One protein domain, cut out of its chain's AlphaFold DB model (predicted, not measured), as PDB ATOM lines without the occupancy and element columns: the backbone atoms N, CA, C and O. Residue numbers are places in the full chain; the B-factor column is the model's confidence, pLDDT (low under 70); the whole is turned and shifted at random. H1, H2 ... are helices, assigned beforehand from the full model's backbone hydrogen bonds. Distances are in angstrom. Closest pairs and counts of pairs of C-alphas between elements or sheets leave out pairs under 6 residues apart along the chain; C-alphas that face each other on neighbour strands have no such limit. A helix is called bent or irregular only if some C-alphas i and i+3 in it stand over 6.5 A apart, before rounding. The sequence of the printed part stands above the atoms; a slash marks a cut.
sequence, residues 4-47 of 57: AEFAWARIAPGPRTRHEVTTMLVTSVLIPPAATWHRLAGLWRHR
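What this domain is: This is residues 4 to 47 of the 57 residues of the protein "Transferase" of Streptomyces diastaticus (UniProt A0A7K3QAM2). The model is an L: a short arm made by helix H1 and the link after it, residues 12 to 17, and a long arm made by the single helix H2. The two helices have no contact, and H2 makes the length. The 44 printed residues hold two named helices, H1 then H2, and no named strand; the class is all helix. The whole is extended, with a radius of gyration of the C-alphas of 15.4 A, and flat, spanning 45 by 26 by 7 A.

How they stand to each other: H1, residues 4 to 11, is apart from H2, residues 18 to 45, with no C-alpha of the one within 8 A of the other. A short link of 6 residues joins them. Residues 4 to 13, 16 to 22 and 25 to 47 stand free. In H1 every O i to N i+4 pair is within hydrogen-bond range; in H2, 22 of 24 are.

Where its parts are: H1 begins at C-alpha 4 (-18.372, 39.659, -21.650). H2 measures 40.3 A, from C-alpha 18 (-8.473, 60.462, -31.545) to C-alpha 45 (15.138, 41.814, -4.747). H2 is neither bent nor irregular, but only just: C-alphas 29 and 32 are 6.2 A apart.

The domain as a whole: The C-alphas farthest apart, of Arg 16 and Arg 47, are 46.1 A apart. The printed part has no cut. Residues 4 to 16 have pLDDT under 70.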
ATOM      1  N   ALA A   4     -18.171  39.039 -20.338       66.75
ATOM      2  CA  ALA A   4     -18.372  39.659 -21.650       66.75
ATOM      3  C   ALA A   4     -19.280  40.901 -21.582       66.75
ATOM      4  O   ALA A   4     -18.945  41.929 -22.156       66.75
ATOM      5  N   GLU A   5     -20.380  40.842 -20.828       67.50
ATOM      6  CA  GLU A   5     -21.307  41.973 -20.665       67.50
ATOM      7  C   GLU A   5     -20.686  43.116 -19.853       67.50
ATOM      8  O   GLU A   5     -20.858  44.281 -20.201       67.50
ATOM      9  N   PHE A   6     -19.885  42.802 -18.830       67.19
ATOM     10  CA  PHE A   6     -19.156  43.808 -18.055       67.19
ATOM     11  C   PHE A   6     -18.013  44.446 -18.859       67.19
ATOM     12  O   PHE A   6     -17.783  45.653 -18.768       67.19
ATOM     13  N   ALA A   7     -17.320  43.657 -19.689       68.38
ATOM     14  CA  ALA A   7     -16.340  44.176 -20.637       68.38
ATOM     15  C   ALA A   7     -17.010  45.088 -21.679       68.38
ATOM     16  O   ALA A   7     -16.525  46.192 -21.919       68.38
ATOM     17  N   TRP A   8     -18.156  44.681 -22.234       63.34
ATOM     18  CA  TRP A   8     -18.893  45.467 -23.227       63.34
ATOM     19  C   TRP A   8     -19.435  46.774 -22.642       63.34
ATOM     20  O   TRP A   8     -19.271  47.829 -23.250       63.34
ATOM     21  N   ALA A   9     -19.976  46.745 -21.421       68.38
ATOM     22  CA  ALA A   9     -20.454  47.937 -20.719       68.38
ATOM     23  C   ALA A   9     -19.336  48.949 -20.402       68.38
ATOM     24  O   ALA A   9     -19.594  50.150 -20.363       68.38
ATOM     25  N   ARG A  10     -18.086  48.494 -20.216       62.00
ATOM     26  CA  ARG A  10     -16.915  49.378 -20.058       62.00
ATOM     27  C   ARG A  10     -16.379  49.945 -21.369       62.00
ATOM     28  O   ARG A  10     -15.785  51.016 -21.346       62.00
ATOM     29  N   ILE A  11     -16.524  49.213 -22.471       62.28
ATOM     30  CA  ILE A  11     -15.988  49.594 -23.788       62.28
ATOM     31  C   ILE A  11     -16.990  50.474 -24.557       62.28
ATOM     32  O   ILE A  11     -16.583  51.318 -25.354       62.28
ATOM     33  N   ALA A  12     -18.290  50.309 -24.298       64.44
ATOM     34  CA  ALA A  12     -19.377  51.022 -24.969       64.44
ATOM     35  C   ALA A  12     -19.345  52.563 -24.842       64.44
ATOM     36  O   ALA A  12     -19.659  53.227 -25.833       64.44
ATOM     37  N   PRO A  13     -18.945  53.182 -23.712       65.56
ATOM     38  CA  PRO A  13     -18.644  54.606 -23.672       65.56
ATOM     39  C   PRO A  13     -17.247  54.831 -24.263       65.56
ATOM     40  O   PRO A  13     -16.279  55.123 -23.563       65.56
ATOM     41  N   GLY A  14     -17.140  54.621 -25.572       61.97
ATOM     42  CA  GLY A  14     -15.901  54.772 -26.313       61.97
ATOM     43  C   GLY A  14     -15.466  56.242 -26.418       61.97
ATOM     44  O   GLY A  14     -16.315  57.138 -26.475       61.97
ATOM     45  N   PRO A  15     -14.149  56.498 -26.465       61.81
ATOM     46  CA  PRO A  15     -13.578  57.835 -26.612       61.81
ATOM     47  C   PRO A  15     -14.110  58.550 -27.863       61.81
ATOM     48  O   PRO A  15     -14.118  57.999 -28.965       61.81
ATOM     49  N   ARG A  16     -14.551  59.798 -27.696       68.94
ATOM     50  CA  ARG A  16     -15.190  60.615 -28.738       68.94
ATOM     51  C   ARG A  16     -14.173  61.292 -29.660       68.94
ATOM     52  O   ARG A  16     -14.563  61.879 -30.668       68.94
ATOM     53  N   THR A  17     -12.876  61.216 -29.341       75.12
ATOM     54  CA  THR A  17     -11.795  61.855 -30.112       75.12
ATOM     55  C   THR A  17     -10.539  60.979 -30.242       75.12
ATOM     56  O   THR A  17     -10.251  60.128 -29.403       75.12
ATOM     57  N   ARG A  18      -9.730  61.209 -31.294       77.19
ATOM     58  CA  ARG A  18      -8.473  60.462 -31.545       77.19
ATOM     59  C   ARG A  18      -7.442  60.607 -30.417       77.19
ATOM     60  O   ARG A  18      -6.652  59.692 -30.185       77.19
ATOM     61  N   HIS A  19      -7.449  61.744 -29.721       81.25
ATOM     62  CA  HIS A  19      -6.566  61.989 -28.583       81.25
ATOM     63  C   HIS A  19      -6.916  61.076 -27.401       81.25
ATOM     64  O   HIS A  19      -6.035  60.416 -26.856       81.25
ATOM     65  N   GLU A  20      -8.203  60.953 -27.073       78.25
ATOM     66  CA  GLU A  20      -8.673  60.062 -26.007       78.25
ATOM     67  C   GLU A  20      -8.368  58.585 -26.313       78.25
ATOM     68  O   GLU A  20      -7.890  57.870 -25.432       78.25
ATOM     69  N   VAL A  21      -8.550  58.143 -27.568       81.25
ATOM     70  CA  VAL A  21      -8.172  56.783 -28.010       81.25
ATOM     71  C   VAL A  21      -6.685  56.534 -27.777       81.25
ATOM     72  O   VAL A  21      -6.314  55.506 -27.214       81.25
ATOM     73  N   THR A  22      -5.834  57.475 -28.191       84.25
ATOM     74  CA  THR A  22      -4.376  57.339 -28.077       84.25
ATOM     75  C   THR A  22      -3.955  57.264 -26.613       84.25
ATOM     76  O   THR A  22      -3.192  56.375 -26.248       84.25
ATOM     77  N   THR A  23      -4.504  58.122 -25.755       85.81
ATOM     78  CA  THR A  23      -4.227  58.107 -24.312       85.81
ATOM     79  C   THR A  23      -4.688  56.806 -23.652       85.81
ATOM     80  O   THR A  23      -3.939  56.217 -22.870       85.81
ATOM     81  N   MET A  24      -5.882  56.305 -23.986       83.06
ATOM     82  CA  MET A  24      -6.357  55.011 -23.480       83.06
ATOM     83  C   MET A  24      -5.490  53.843 -23.954       83.06
ATOM     84  O   MET A  24      -5.185  52.957 -23.157       83.06
ATOM     85  N   LEU A  25      -5.070  53.832 -25.222       84.81
ATOM     86  CA  LEU A  25      -4.186  52.796 -25.763       84.81
ATOM     87  C   LEU A  25      -2.821  52.832 -25.083       84.81
ATOM     88  O   LEU A  25      -2.343  51.804 -24.614       84.81
ATOM     89  N   VAL A  26      -2.224  54.019 -24.980       88.00
ATOM     90  CA  VAL A  26      -0.925  54.228 -24.335       88.00
ATOM     91  C   VAL A  26      -0.971  53.751 -22.887       88.00
ATOM     92  O   VAL A  26      -0.128  52.958 -22.481       88.00
ATOM     93  N   THR A  27      -1.983  54.155 -22.118       84.06
ATOM     94  CA  THR A  27      -2.129  53.715 -20.720       84.06
ATOM     95  C   THR A  27      -2.393  52.213 -20.613       84.06
ATOM     96  O   THR A  27      -1.731  51.536 -19.826       84.06
ATOM     97  N   SER A  28      -3.277  51.661 -21.446       82.62
ATOM     98  CA  SER A  28      -3.586  50.224 -21.466       82.62
ATOM     99  C   SER A  28      -2.380  49.361 -21.835       82.62
ATOM    100  O   SER A  28      -2.237  48.269 -21.296       82.62
ATOM    101  N   VAL A  29      -1.504  49.838 -22.723       84.50
ATOM    102  CA  VAL A  29      -0.285  49.124 -23.137       84.50
ATOM    103  C   VAL A  29       0.866  49.342 -22.153       84.50
ATOM    104  O   VAL A  29       1.705  48.458 -22.023       84.50
ATOM    105  N   LEU A  30       0.905  50.462 -21.423       88.94
ATOM    106  CA  LEU A  30       1.939  50.740 -20.415       88.94
ATOM    107  C   LEU A  30       1.724  49.993 -19.092       88.94
ATOM    108  O   LEU A  30       2.701  49.634 -18.433       88.94
ATOM    109  N   ILE A  31       0.475  49.726 -18.697       88.56
ATOM    110  CA  ILE A  31       0.168  49.030 -17.435       88.56
ATOM    111  C   ILE A  31       0.769  47.604 -17.385       88.56
ATOM    112  O   ILE A  31       1.465  47.303 -16.411       88.56
ATOM    113  N   PRO A  32       0.572  46.720 -18.388       86.19
ATOM    114  CA  PRO A  32       1.099  45.354 -18.362       86.19
ATOM    115  C   PRO A  32       2.630  45.243 -18.211       86.19
ATOM    116  O   PRO A  32       3.079  44.480 -17.346       86.19
ATOM    117  N   PRO A  33       3.466  45.978 -18.979       81.75
ATOM    118  CA  PRO A  33       4.913  45.921 -18.816       81.75
ATOM    119  C   PRO A  33       5.367  46.545 -17.492       81.75
ATOM    120  O   PRO A  33       6.254  45.981 -16.853       81.75
ATOM    121  N   ALA A  34       4.739  47.629 -17.017       89.00
ATOM    122  CA  ALA A  34       5.071  48.223 -15.719       89.00
ATOM    123  C   ALA A  34       4.775  47.266 -14.551       89.00
ATOM    124  O   ALA A  34       5.610  47.085 -13.663       89.00
ATOM    125  N   ALA A  35       3.621  46.592 -14.578       88.00
ATOM    126  CA  ALA A  35       3.260  45.582 -13.585       88.00
ATOM    127  C   ALA A  35       4.226  44.384 -13.614       88.00
ATOM    128  O   ALA A  35       4.657  43.897 -12.566       88.00
ATOM    129  N   THR A  36       4.613  43.940 -14.814       92.50
ATOM    130  CA  THR A  36       5.578  42.848 -15.002       92.50
ATOM    131  C   THR A  36       6.952  43.227 -14.458       92.50
ATOM    132  O   THR A  36       7.550  42.446 -13.717       92.50
ATOM    133  N   TRP A  37       7.425  44.442 -14.748       91.25
ATOM    134  CA  TRP A  37       8.684  44.965 -14.222       91.25
ATOM    135  C   TRP A  37       8.667  45.054 -12.697       91.25
ATOM    136  O   TRP A  37       9.592  44.575 -12.046       91.25
ATOM    137  N   HIS A  38       7.597  45.599 -12.113       91.12
ATOM    138  CA  HIS A  38       7.464  45.705 -10.662       91.12
ATOM    139  C   HIS A  38       7.489  44.325  -9.986       91.12
ATOM    140  O   HIS A  38       8.207  44.126  -9.003       91.12
ATOM    141  N   ARG A  39       6.781  43.338 -10.556       89.50
ATOM    142  CA  ARG A  39       6.799  41.952 -10.068       89.50
ATOM    143  C   ARG A  39       8.187  41.322 -10.188       89.50
ATOM    144  O   ARG A  39       8.662  40.735  -9.221       89.50
ATOM    145  N   LEU A  40       8.843  41.445 -11.344       92.12
ATOM    146  CA  LEU A  40      10.188  40.903 -11.571       92.12
ATOM    147  C   LEU A  40      11.221  41.538 -10.637       92.12
ATOM    148  O   LEU A  40      12.018  40.821 -10.036       92.12
ATOM    149  N   ALA A  41      11.171  42.857 -10.456       91.38
ATOM    150  CA  ALA A  41      12.042  43.574  -9.532       91.38
ATOM    151  C   ALA A  41      11.840  43.099  -8.084       91.38
ATOM    152  O   ALA A  41      12.820  42.876  -7.373       91.38
ATOM    153  N   GLY A  42      10.589  42.880  -7.663       89.56
ATOM    154  CA  GLY A  42      10.275  42.289  -6.362       89.56
ATOM    155  C   GLY A  42      10.848  40.880  -6.209       89.56
ATOM    156  O   GLY A  42      11.541  40.602  -5.230       89.56
ATOM    157  N   LEU A  43      10.643  40.013  -7.205       89.94
ATOM    158  CA  LEU A  43      11.186  38.649  -7.211       89.94
ATOM    159  C   LEU A  43      12.716  38.640  -7.141       89.94
ATOM    160  O   LEU A  43      13.297  37.882  -6.370       89.94
ATOM    161  N   TRP A  44      13.380  39.505  -7.903       91.69
ATOM    162  CA  TRP A  44      14.837  39.621  -7.884       91.69
ATOM    163  C   TRP A  44      15.374  40.177  -6.572       91.69
ATOM    164  O   TRP A  44      16.382  39.679  -6.067       91.69
ATOM    165  N   ARG A  45      14.718  41.192  -6.007       89.06
ATOM    166  CA  ARG A  45      15.138  41.814  -4.747       89.06
ATOM    167  C   ARG A  45      14.936  40.879  -3.556       89.06
ATOM    168  O   ARG A  45      15.778  40.848  -2.665       89.06
ATOM    169  N   HIS A  46      13.868  40.086  -3.568       85.25
ATOM    170  CA  HIS A  46      13.519  39.158  -2.492       85.25
ATOM    171  C   HIS A  46      13.899  37.701  -2.789       85.25
ATOM    172  O   HIS A  46      13.470  36.803  -2.074       85.25
ATOM    173  N   ARG A  47      14.757  37.440  -3.784       83.12
ATOM    174  CA  ARG A  47      15.191  36.074  -4.152       83.12
ATOM    175  C   ARG A  47      15.886  35.297  -3.029       83.12
ATOM    176  O   ARG A  47      15.935  34.078  -3.078       83.12
TER     177      ARG A  47